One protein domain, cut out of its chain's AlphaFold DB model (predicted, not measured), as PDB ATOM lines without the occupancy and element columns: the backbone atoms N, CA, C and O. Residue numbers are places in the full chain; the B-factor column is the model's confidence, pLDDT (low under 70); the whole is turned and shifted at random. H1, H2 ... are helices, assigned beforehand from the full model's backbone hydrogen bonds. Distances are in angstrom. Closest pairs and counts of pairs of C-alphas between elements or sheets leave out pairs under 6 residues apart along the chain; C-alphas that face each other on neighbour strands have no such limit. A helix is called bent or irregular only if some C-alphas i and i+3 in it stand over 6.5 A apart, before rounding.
ATOM      1  N   VAL A  19      23.164   0.640 -18.453       80.75
ATOM      2  CA  VAL A  19      22.522   1.955 -18.252       80.75
ATOM      3  C   VAL A  19      21.368   2.147 -19.240       80.75
ATOM      4  O   VAL A  19      21.292   1.419 -20.224       80.75
ATOM      5  N   GLY A  20      20.493   3.137 -19.016       79.56
ATOM      6  CA  GLY A  20      19.269   3.379 -19.809       79.56
ATOM      7  C   GLY A  20      19.448   3.262 -21.329       79.56
ATOM      8  O   GLY A  20      18.764   2.466 -21.970       79.56
ATOM      9  N   LYS A  21      20.448   3.957 -21.882       82.88
ATOM     10  CA  LYS A  21      20.842   3.893 -23.303       82.88
ATOM     11  C   LYS A  21      21.307   2.520 -23.816       82.88
ATOM     12  O   LYS A  21      21.276   2.276 -25.017       82.88
ATOM     13  N   ASP A  22      21.752   1.636 -22.929       85.44
ATOM     14  CA  ASP A  22      22.324   0.332 -23.271       85.44
ATOM     15  C   ASP A  22      21.334  -0.825 -23.027       85.44
ATOM     16  O   ASP A  22      21.580  -1.932 -23.503       85.44
ATOM     17  N   ILE A  23      20.206  -0.594 -22.335       87.19
ATOM     18  CA  ILE A  23      19.228  -1.643 -21.973       87.19
ATOM     19  C   ILE A  23      18.714  -2.383 -23.213       87.19
ATOM     20  O   ILE A  23      18.761  -3.610 -23.257       87.19
ATOM     21  N   ILE A  24      18.259  -1.655 -24.237       87.19
ATOM     22  CA  ILE A  24      17.667  -2.256 -25.444       87.19
ATOM     23  C   ILE A  24      18.688  -3.123 -26.179       87.19
ATOM     24  O   ILE A  24      18.413  -4.272 -26.525       87.19
ATOM     25  N   LYS A  25      19.902  -2.597 -26.362       88.56
ATOM     26  CA  LYS A  25      20.993  -3.350 -26.979       88.56
ATOM     27  C   LYS A  25      21.330  -4.595 -26.159       88.56
ATOM     28  O   LYS A  25      21.481  -5.677 -26.722       88.56
ATOM     29  N   LYS A  26      21.403  -4.455 -24.835       86.31
ATOM     30  CA  LYS A  26      21.762  -5.553 -23.945       86.31
ATOM     31  C   LYS A  26      20.721  -6.669 -23.939       86.31
ATOM     32  O   LYS A  26      21.082  -7.842 -23.924       86.31
ATOM     33  N   PHE A  27      19.442  -6.317 -24.023       85.25
ATOM     34  CA  PHE A  27      18.369  -7.286 -24.209       85.25
ATOM     35  C   PHE A  27      18.572  -8.121 -25.482       85.25
ATOM     36  O   PHE A  27      18.487  -9.346 -25.429       85.25
ATOM     37  N   ILE A  28      18.898  -7.481 -26.611       84.62
ATOM     38  CA  ILE A  28      19.147  -8.173 -27.887       84.62
ATOM     39  C   ILE A  28      20.346  -9.127 -27.768       84.62
ATOM     40  O   ILE A  28      20.263 -10.271 -28.211       84.62
ATOM     41  N   GLU A  29      21.438  -8.691 -27.131       86.19
ATOM     42  CA  GLU A  29      22.606  -9.545 -26.866       86.19
ATOM     43  C   GLU A  29      22.221 -10.799 -26.063       86.19
ATOM     44  O   GLU A  29      22.565 -11.911 -26.457       86.19
ATOM     45  N   LEU A  30      21.449 -10.644 -24.983       81.19
ATOM     46  CA  LEU A  30      21.009 -11.764 -24.142       81.19
ATOM     47  C   LEU A  30      20.117 -12.763 -24.893       81.19
ATOM     48  O   LEU A  30      20.210 -13.971 -24.658       81.19
ATOM     49  N   GLN A  31      19.269 -12.276 -25.805       78.19
ATOM     50  CA  GLN A  31      18.456 -13.134 -26.672       78.19
ATOM     51  C   GLN A  31      19.330 -13.968 -27.615       78.19
ATOM     52  O   GLN A  31      19.108 -15.171 -27.756       78.19
ATOM     53  N   LEU A  32      20.348 -13.350 -28.224       80.75
ATOM     54  CA  LEU A  32      21.280 -14.013 -29.142       80.75
ATOM     55  C   LEU A  32      22.200 -15.017 -28.431       80.75
ATOM     56  O   LEU A  32      22.492 -16.078 -28.976       80.75
ATOM     57  N   GLU A  33      22.623 -14.718 -27.202       79.69
ATOM     58  CA  GLU A  33      23.446 -15.610 -26.373       79.69
ATOM     59  C   GLU A  33      22.676 -16.833 -25.845       79.69
ATOM     60  O   GLU A  33      23.274 -17.751 -25.283       79.69
ATOM     61  N   GLY A  34      21.346 -16.858 -25.976       70.88
ATOM     62  CA  GLY A  34      20.506 -17.924 -25.430       70.88
ATOM     63  C   GLY A  34      20.361 -17.899 -23.901       70.88
ATOM     64  O   GLY A  34      19.630 -18.734 -23.366       70.88
ATOM     65  N   ASN A  35      20.959 -16.918 -23.209       59.81
ATOM     66  CA  ASN A  35      20.883 -16.670 -21.759       59.81
ATOM     67  C   ASN A  35      19.523 -16.062 -21.356       59.81
ATOM     68  O   ASN A  35      19.430 -14.974 -20.793       59.81
ATOM     69  N   SER A  36      18.446 -16.765 -21.705       55.31
ATOM     70  CA  SER A  36      17.079 -16.235 -21.769       55.31
ATOM     71  C   SER A  36      16.094 -16.941 -20.831       55.31
ATOM     72  O   SER A  36      14.885 -16.919 -21.078       55.31
ATOM     73  N   GLU A  37      16.560 -17.577 -19.749       51.06
ATOM     74  CA  GLU A  37      15.641 -18.077 -18.718       51.06
ATOM     75  C   GLU A  37      14.830 -16.890 -18.155       51.06
ATOM     76  O   GLU A  37      15.375 -15.931 -17.612       51.06
ATOM     77  N   GLY A  38      13.516 -16.887 -18.401       50.91
ATOM     78  CA  GLY A  38      12.607 -15.763 -18.127       50.91
ATOM     79  C   GLY A  38      12.484 -14.740 -19.267       50.91
ATOM     80  O   GLY A  38      11.374 -14.344 -19.605       50.91
ATOM     81  N   VAL A  39      13.580 -14.379 -19.947       50.16
ATOM     82  CA  VAL A  39      13.547 -13.453 -21.106       50.16
ATOM     83  C   VAL A  39      12.834 -14.065 -22.324       50.16
ATOM     84  O   VAL A  39      12.350 -13.351 -23.200       50.16
ATOM     85  N   ARG A  40      12.701 -15.400 -22.359       46.16
ATOM     86  CA  ARG A  40      11.886 -16.125 -23.345       46.16
ATOM     87  C   ARG A  40      10.408 -15.734 -23.360       46.16
ATOM     88  O   ARG A  40       9.768 -16.052 -24.351       46.16
ATOM     89  N   MET A  41       9.859 -15.098 -22.321       45.44
ATOM     90  CA  MET A  41       8.486 -14.572 -22.388       45.44
ATOM     91  C   MET A  41       8.380 -13.338 -23.295       45.44
ATOM     92  O   MET A  41       7.344 -13.131 -23.904       45.44
ATOM     93  N   VAL A  42       9.478 -12.602 -23.496       48.94
ATOM     94  CA  VAL A  42       9.591 -11.478 -24.447       48.94
ATOM     95  C   VAL A  42      10.182 -11.969 -25.782       48.94
ATOM     96  O   VAL A  42      10.979 -11.290 -26.428       48.94
ATOM     97  N   LYS A  43       9.880 -13.217 -26.171       46.34
ATOM     98  CA  LYS A  43      10.381 -13.828 -27.418       46.34
ATOM     99  C   LYS A  43       9.769 -13.237 -28.674       46.34
ATOM    100  O   LYS A  43      10.277 -13.484 -29.769       46.34
ATOM    101  N   ASP A  44       8.707 -12.473 -28.521       55.09
ATOM    102  CA  ASP A  44       8.045 -11.891 -29.654       55.09
ATOM    103  C   ASP A  44       8.798 -10.617 -30.020       55.09
ATOM    104  O   ASP A  44       8.656  -9.565 -29.408       55.09
ATOM    105  N   HIS A  45       9.613 -10.735 -31.069       58.28
ATOM    106  CA  HIS A  45      10.062  -9.627 -31.911       58.28
ATOM    107  C   HIS A  45       9.006  -8.501 -32.043       58.28
ATOM    108  O   HIS A  45       9.398  -7.341 -31.922       58.28
ATOM    109  N   PRO A  46       7.686  -8.796 -32.130       67.75
ATOM    110  CA  PRO A  46       6.612  -7.823 -31.932       67.75
ATOM    111  C   PRO A  46       6.763  -6.847 -30.757       67.75
ATOM    112  O   PRO A  46       6.612  -5.655 -30.980       67.75
ATOM    113  N   PHE A  47       7.111  -7.284 -29.542       74.19
ATOM    114  CA  PHE A  47       7.257  -6.381 -28.393       74.19
ATOM    115  C   PHE A  47       8.340  -5.331 -28.641       74.19
ATOM    116  O   PHE A  47       8.102  -4.140 -28.476       74.19
ATOM    117  N   LEU A  48       9.529  -5.754 -29.085       75.62
ATOM    118  CA  LEU A  48      10.627  -4.828 -29.364       75.62
ATOM    119  C   LEU A  48      10.269  -3.867 -30.508       75.62
ATOM    120  O   LEU A  48      10.635  -2.695 -30.466       75.62
ATOM    121  N   MET A  49       9.533  -4.345 -31.513       77.06
ATOM    122  CA  MET A  49       9.029  -3.492 -32.592       77.06
ATOM    123  C   MET A  49       8.010  -2.481 -32.076       77.06
ATOM    124  O   MET A  49       8.114  -1.308 -32.414       77.06
ATOM    125  N   ASN A  50       7.077  -2.906 -31.227       75.94
ATOM    126  CA  ASN A  50       6.069  -2.044 -30.616       75.94
ATOM    127  C   ASN A  50       6.726  -0.989 -29.716       75.94
ATOM    128  O   ASN A  50       6.385   0.191 -29.790       75.94
ATOM    129  N   LEU A  51       7.730  -1.399 -28.938       78.12
ATOM    130  CA  LEU A  51       8.533  -0.530 -28.083       78.12
ATOM    131  C   LEU A  51       9.254   0.559 -28.893       78.12
ATOM    132  O   LEU A  51       9.342   1.705 -28.460       78.12
ATOM    133  N   LEU A  52       9.762   0.219 -30.080       80.81
ATOM    134  CA  LEU A  52      10.481   1.152 -30.952       80.81
ATOM    135  C   LEU A  52       9.565   1.908 -31.927       80.81
ATOM    136  O   LEU A  52       9.985   2.921 -32.486       80.81
ATOM    137  N   ALA A  53       8.319   1.470 -32.120       79.06
ATOM    138  CA  ALA A  53       7.376   2.067 -33.066       79.06
ATOM    139  C   ALA A  53       7.039   3.527 -32.735       79.06
ATOM    140  O   ALA A  53       6.801   4.318 -33.642       79.06
ATOM    141  N   VAL A  54       7.074   3.893 -31.449       77.50
ATOM    142  CA  VAL A  54       6.822   5.267 -30.979       77.50
ATOM    143  C   VAL A  54       7.944   6.247 -31.339       77.50
ATOM    144  O   VAL A  54       7.766   7.456 -31.212       77.50
ATOM    145  N   GLN A  55       9.112   5.751 -31.760       81.50
ATOM    146  CA  GLN A  55      10.287   6.586 -31.974       81.50
ATOM    147  C   GLN A  55      10.203   7.392 -33.275       81.50
ATOM    148  O   GLN A  55       9.961   6.822 -34.348       81.50
ATOM    149  N   PRO A  56      10.511   8.702 -33.236       73.88
ATOM    150  CA  PRO A  56      10.639   9.497 -34.447       73.88
ATOM    151  C   PRO A  56      11.734   8.931 -35.356       73.88
ATOM    152  O   PRO A  56      12.884   8.777 -34.951       73.88
ATOM    153  N   GLY A  57      11.385   8.638 -36.608       71.88
ATOM    154  CA  GLY A  57      12.344   8.112 -37.579       71.88
ATOM    155  C   GLY A  57      12.785   6.673 -37.307       71.88
ATOM    156  O   GLY A  57      13.884   6.306 -37.730       71.88
ATOM    157  N   ASN A  58      11.957   5.867 -36.627       72.44
ATOM    158  CA  ASN A  58      12.197   4.436 -36.454       72.44
ATOM    159  C   ASN A  58      12.537   3.772 -37.803       72.44
ATOM    160  O   ASN A  58      11.771   3.837 -38.766       72.44
ATOM    161  N   LYS A  59      13.711   3.138 -37.867       69.19
ATOM    162  CA  LYS A  59      14.209   2.424 -39.054       69.19
ATOM    163  C   LYS A  59      14.021   0.913 -38.953       69.19
ATOM    164  O   LYS A  59      14.380   0.194 -39.882       69.19
ATOM    165  N   VAL A  60      13.516   0.428 -37.822       71.44
ATOM    166  CA  VAL A  60      13.410  -0.994 -37.532       71.44
ATOM    167  C   VAL A  60      12.046  -1.512 -37.983       71.44
ATOM    168  O   VAL A  60      11.005  -1.071 -37.506       71.44
ATOM    169  N   SER A  61      12.074  -2.454 -38.925       71.38
ATOM    170  CA  SER A  61      10.899  -3.169 -39.437       71.38
ATOM    171  C   SER A  61      10.695  -4.496 -38.699       71.38
ATOM    172  O   SER A  61      11.679  -5.146 -38.333       71.38
ATOM    173  N   SER A  62       9.447  -4.967 -38.612       68.50
ATOM    174  CA  SER A  62       9.089  -6.315 -38.135       68.50
ATOM    175  C   SER A  62       9.751  -7.450 -38.926       68.50
ATOM    176  O   SER A  62       9.872  -8.566 -38.435       68.50
ATOM    177  N   THR A  63      10.249  -7.172 -40.133       72.69
ATOM    178  CA  THR A  63      11.000  -8.129 -40.959       72.69
ATOM    179  C   THR A  63      12.509  -8.126 -40.690       72.69
ATOM    180  O   THR A  63      13.250  -8.873 -41.328       72.69
ATOM    181  N   THR A  64      13.004  -7.257 -39.805       76.19
ATOM    182  CA  THR A  64      14.443  -7.113 -39.538       76.19
ATOM    183  C   THR A  64      14.931  -8.273 -38.681       76.19
ATOM    184  O   THR A  64      14.459  -8.448 -37.564       76.19
ATOM    185  N   LEU A  65      15.908  -9.048 -39.152       78.31
ATOM    186  CA  LEU A  65      16.502 -10.114 -38.339       78.31
ATOM    187  C   LEU A  65      17.132  -9.548 -37.059       78.31
ATOM    188  O   LEU A  65      17.811  -8.524 -37.104       78.31
ATOM    189  N   ILE A  66      16.937 -10.241 -35.935       77.38
ATOM    190  CA  ILE A  66      17.417  -9.814 -34.610       77.38
ATOM    191  C   ILE A  66      18.938  -9.594 -34.565       77.38
ATOM    192  O   ILE A  66      19.404  -8.646 -33.944       77.38
ATOM    193  N   GLU A  67      19.712 -10.387 -35.307       79.94
ATOM    194  CA  GLU A  67      21.167 -10.226 -35.444       79.94
ATOM    195  C   GLU A  67      21.555  -8.874 -36.063       79.94
ATOM    196  O   GLU A  67      22.521  -8.238 -35.641       79.94
ATOM    197  N   ASN A  68      20.757  -8.382 -37.015       82.62
ATOM    198  CA  ASN A  68      21.008  -7.102 -37.674       82.62
ATOM    199  C   ASN A  68      20.704  -5.915 -36.751       82.62
ATOM    200  O   ASN A  68      21.233  -4.824 -36.968       82.62
ATOM    201  N   LEU A  69      19.891  -6.119 -35.710       82.88
ATOM    202  CA  LEU A  69      19.506  -5.073 -34.764       82.88
ATOM    203  C   LEU A  69      20.696  -4.567 -33.943       82.88
ATOM    204  O   LEU A  69      20.729  -3.392 -33.603       82.88
ATOM    205  N   LEU A  70      21.723  -5.387 -33.698       83.25
ATOM    206  CA  LEU A  70      22.917  -4.955 -32.954       83.25
ATOM    207  C   LEU A  70      23.705  -3.825 -33.639       83.25
ATOM    208  O   LEU A  70      24.493  -3.146 -32.980       83.25
ATOM    209  N   SER A  71      23.502  -3.628 -34.945       83.50
ATOM    210  CA  SER A  71      24.125  -2.539 -35.709       83.50
ATOM    211  C   SER A  71      23.393  -1.197 -35.580       83.50
ATOM    212  O   SER A  71      23.927  -0.167 -35.994       83.50
ATOM    213  N   TYR A  72      22.187  -1.190 -35.005       82.31
ATOM    214  CA  TYR A  72      21.378   0.014 -34.860       82.31
ATOM    215  C   TYR A  72      21.816   0.832 -33.647       82.31
ATOM    216  O   TYR A  72      22.193   0.306 -32.598       82.31
ATOM    217  N   GLN A  73      21.714   2.152 -33.788       84.81
ATOM    218  CA  GLN A  73      21.765   3.061 -32.653       84.81
ATOM    219  C   GLN A  73      20.367   3.133 -32.038       84.81
ATOM    220  O   GLN A  73      19.438   3.636 -32.668       84.81
ATOM    221  N   PHE A  74      20.228   2.605 -30.824       86.56
ATOM    222  CA  PHE A  74      18.965   2.623 -30.092       86.56
ATOM    223  C   PHE A  74      18.787   3.930 -29.311       86.56
ATOM    224  O   PHE A  74      19.787   4.523 -28.888       86.56
ATOM    225  N   PRO A  75      17.535   4.387 -29.129       86.00
ATOM    226  CA  PRO A  75      17.228   5.503 -28.239       86.00
ATOM    227  C   PRO A  75      17.525   5.141 -26.780       86.00
ATOM    228  O   PRO A  75      17.615   3.961 -26.424       86.00
ATOM    229  N   ASP A  76      17.622   6.155 -25.917       86.44
ATOM    230  CA  ASP A  76      17.556   5.908 -24.478       86.44
ATOM    231  C   ASP A  76      16.163   5.375 -24.124       86.44
ATOM    232  O   ASP A  76      15.150   5.823 -24.666       86.44
ATOM    233  N   LEU A  77      16.097   4.426 -23.192       83.81
ATOM    234  CA  LEU A  77      14.827   3.926 -22.687       83.81
ATOM    235  C   LEU A  77      13.947   5.058 -22.128       83.81
ATOM    236  O   LEU A  77      12.729   5.012 -22.276       83.81
ATOM    237  N   ARG A  78      14.548   6.103 -21.541       82.88
ATOM    238  CA  ARG A  78      13.812   7.300 -21.110       82.88
ATOM    239  C   ARG A  78      13.054   7.946 -22.267       82.88
ATOM    240  O   ARG A  78      11.878   8.256 -22.110       82.88
ATOM    241  N   ASP A  79      13.707   8.105 -23.413       84.38
ATOM    242  CA  ASP A  79      13.091   8.708 -24.593       84.38
ATOM    243  C   ASP A  79      11.936   7.833 -25.090       84.38
ATOM    244  O   ASP A  79      10.878   8.345 -25.450       84.38
ATOM    245  N   VAL A  80      12.095   6.505 -25.044       83.69
ATOM    246  CA  VAL A  80      11.012   5.553 -25.345       83.69
ATOM    247  C   VAL A  80       9.784   5.783 -24.479       83.69
ATOM    248  O   VAL A  80       8.687   5.930 -25.020       83.69
ATOM    249  N   PHE A  81       9.960   5.883 -23.163       81.56
ATOM    250  CA  PHE A  81       8.851   6.166 -22.256       81.56
ATOM    251  C   PHE A  81       8.200   7.518 -22.535       81.56
ATOM    252  O   PHE A  81       6.975   7.598 -22.604       81.56
ATOM    253  N   THR A  82       9.000   8.566 -22.740       83.56
ATOM    254  CA  THR A  82       8.483   9.908 -23.026       83.56
ATOM    255  C   THR A  82       7.644   9.922 -24.301       83.56
ATOM    256  O   THR A  82       6.534  10.453 -24.297       83.56
ATOM    257  N   TYR A  83       8.116   9.304 -25.386       84.12
ATOM    258  CA  TYR A  83       7.345   9.245 -26.630       84.12
ATOM    259  C   TYR A  83       6.082   8.399 -26.499       84.12
ATOM    260  O   TYR A  83       5.049   8.785 -27.046       84.12
ATOM    261  N   TYR A  84       6.132   7.292 -25.755       81.69
ATOM    262  CA  TYR A  84       4.932   6.510 -25.482       81.69
ATOM    263  C   TYR A  84       3.892   7.321 -24.701       81.69
ATOM    264  O   TYR A  84       2.732   7.356 -25.101       81.69
ATOM    265  N   GLN A  85       4.298   8.008 -23.629       79.12
ATOM    266  CA  GLN A  85       3.403   8.848 -22.826       79.12
ATOM    267  C   GLN A  85       2.741   9.929 -23.680       79.12
ATOM    268  O   GLN A  85       1.517  10.029 -23.690       79.12
ATOM    269  N   ILE A  86       3.526  10.653 -24.486       83.56
ATOM    270  CA  ILE A  86       3.004  11.669 -25.409       83.56
ATOM    271  C   ILE A  86       2.000  11.059 -26.398       83.56
ATOM    272  O   ILE A  86       0.945  11.640 -26.649       83.56
ATOM    273  N   ALA A  87       2.317   9.903 -26.988       80.88
ATOM    274  CA  ALA A  87       1.441   9.246 -27.956       80.88
ATOM    275  C   ALA A  87       0.139   8.742 -27.308       80.88
ATOM    276  O   ALA A  87      -0.937   8.864 -27.899       80.88
ATOM    277  N   ASN A  88       0.222   8.235 -26.078       78.62
ATOM    278  CA  ASN A  88      -0.928   7.812 -25.290       78.62
ATOM    279  C   ASN A  88      -1.830   9.001 -24.912       78.62
ATOM    280  O   ASN A  88      -3.032   8.953 -25.164       78.62
ATOM    281  N   GLU A  89      -1.263  10.100 -24.402       82.62
ATOM    282  CA  GLU A  89      -1.999  11.339 -24.089       82.62
ATOM    283  C   GLU A  89      -2.730  11.898 -25.317       82.62
ATOM    284  O   GLU A  89      -3.867  12.369 -25.236       82.62
ATOM    285  N   ARG A  90      -2.101  11.793 -26.491       82.94
ATOM    286  CA  ARG A  90      -2.679  12.215 -27.774       82.94
ATOM    287  C   ARG A  90      -3.680  11.227 -28.363       82.94
ATOM    288  O   ARG A  90      -4.274  11.531 -29.395       82.94
ATOM    289  N   ASN A  91      -3.909  10.085 -27.715       77.81
ATOM    290  CA  ASN A  91      -4.777   9.018 -28.207       77.81
ATOM    291  C   ASN A  91      -4.396   8.535 -29.618       77.81
ATOM    292  O   ASN A  91      -5.276   8.218 -30.427       77.81
ATOM    293  N   GLU A  92      -3.095   8.483 -29.914       80.06
ATOM    294  CA  GLU A  92      -2.601   8.097 -31.233       80.06
ATOM    295  C   GLU A  92      -3.129   6.701 -31.631       80.06
ATOM    296  O   GLU A  92      -2.984   5.742 -30.861       80.06
ATOM    297  N   PRO A  93      -3.731   6.533 -32.827       70.69
ATOM    298  CA  PRO A  93      -4.407   5.290 -33.207       70.69
ATOM    299  C   PRO A  93      -3.504   4.059 -33.192       70.69
ATOM    300  O   PRO A  93      -3.969   2.957 -32.912       70.69
ATOM    301  N   PHE A  94      -2.215   4.244 -33.489       71.12
ATOM    302  CA  PHE A  94      -1.266   3.143 -33.521       71.12
ATOM    303  C   PHE A  94      -0.976   2.595 -32.117       71.12
ATOM    304  O   PHE A  94      -0.765   1.402 -32.005       71.12
ATOM    305  N   ILE A  95      -1.068   3.396 -31.045       67.25
ATOM    306  CA  ILE A  95      -0.880   2.925 -29.658       67.25
ATOM    307  C   ILE A  95      -1.989   1.955 -29.241       67.25
ATOM    308  O   ILE A  95      -1.710   0.926 -28.632       67.25
ATOM    309  N   LYS A  96      -3.237   2.231 -29.643       60.91
ATOM    310  CA  LYS A  96      -4.420   1.431 -29.274       60.91
ATOM    311  C   LYS A  96      -4.397  -0.008 -29.799       60.91
ATOM    312  O   LYS A  96      -5.171  -0.828 -29.328       60.91
ATOM    313  N   GLY A  97      -3.557  -0.297 -30.794       59.50
ATOM    314  CA  GLY A  97      -3.368  -1.642 -31.342       59.50
ATOM    315  C   GLY A  97      -2.077  -2.329 -30.896       59.50
ATOM    316  O   GLY A  97      -1.870  -3.482 -31.260       59.50
TER     317      GLY A  97
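Overview. This is residues 19 to 97 of the 206 residues of an uncharacterized protein of Candidatus Heimdallarchaeota archaeon LC_3 (UniProt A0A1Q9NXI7). What shape is it? Two long helices, H1 and H5, meet near their first residues as an L, with H3 in the angle and short H2 and H4 towards H1's other end. What builds it? The printed part has 79 residues with five named helices, H1 to H5, all helix. It is compact, radius of gyration of the C-alphas 12.9 A, spanning 38 by 24 by 23 A.

Along the chain. Where is H1? H1, residues 20 to 32, starts at C-alpha 20 (19.269, 3.379, -19.809), spans 19.8 A and is irregular: C-alphas 21 and 24 are 7.2 A apart. What follows? H2 is residues 39 to 42, H3 45 to 53, H4 66 to 69, and H5 77 to 89, 18.4 A long, ending at C-alpha 89 (-1.999, 11.339, -24.089).

Arrangement. What touches H1? Its residues 20 to 24 touch H5, about perpendicular at 78 degrees, closest C-alphas Gly 20 and Leu 77, 5.3 A; residues 28 to 32 touch H4, closest C-alphas Ile 28 and Ile 66, 7.1 A. Are the backbones helical? Each O i to N i+4 pair is within hydrogen-bond range in H3 and H5, 7 of 9 in H1; H2 and H4 are too short.

Size, cuts and confidence. Which link is long? H3 to H4, 12 residues; the printed part has no cut. Where is pLDDT under 70? At residues 35 to 46, 59, 62 and 95 to 97.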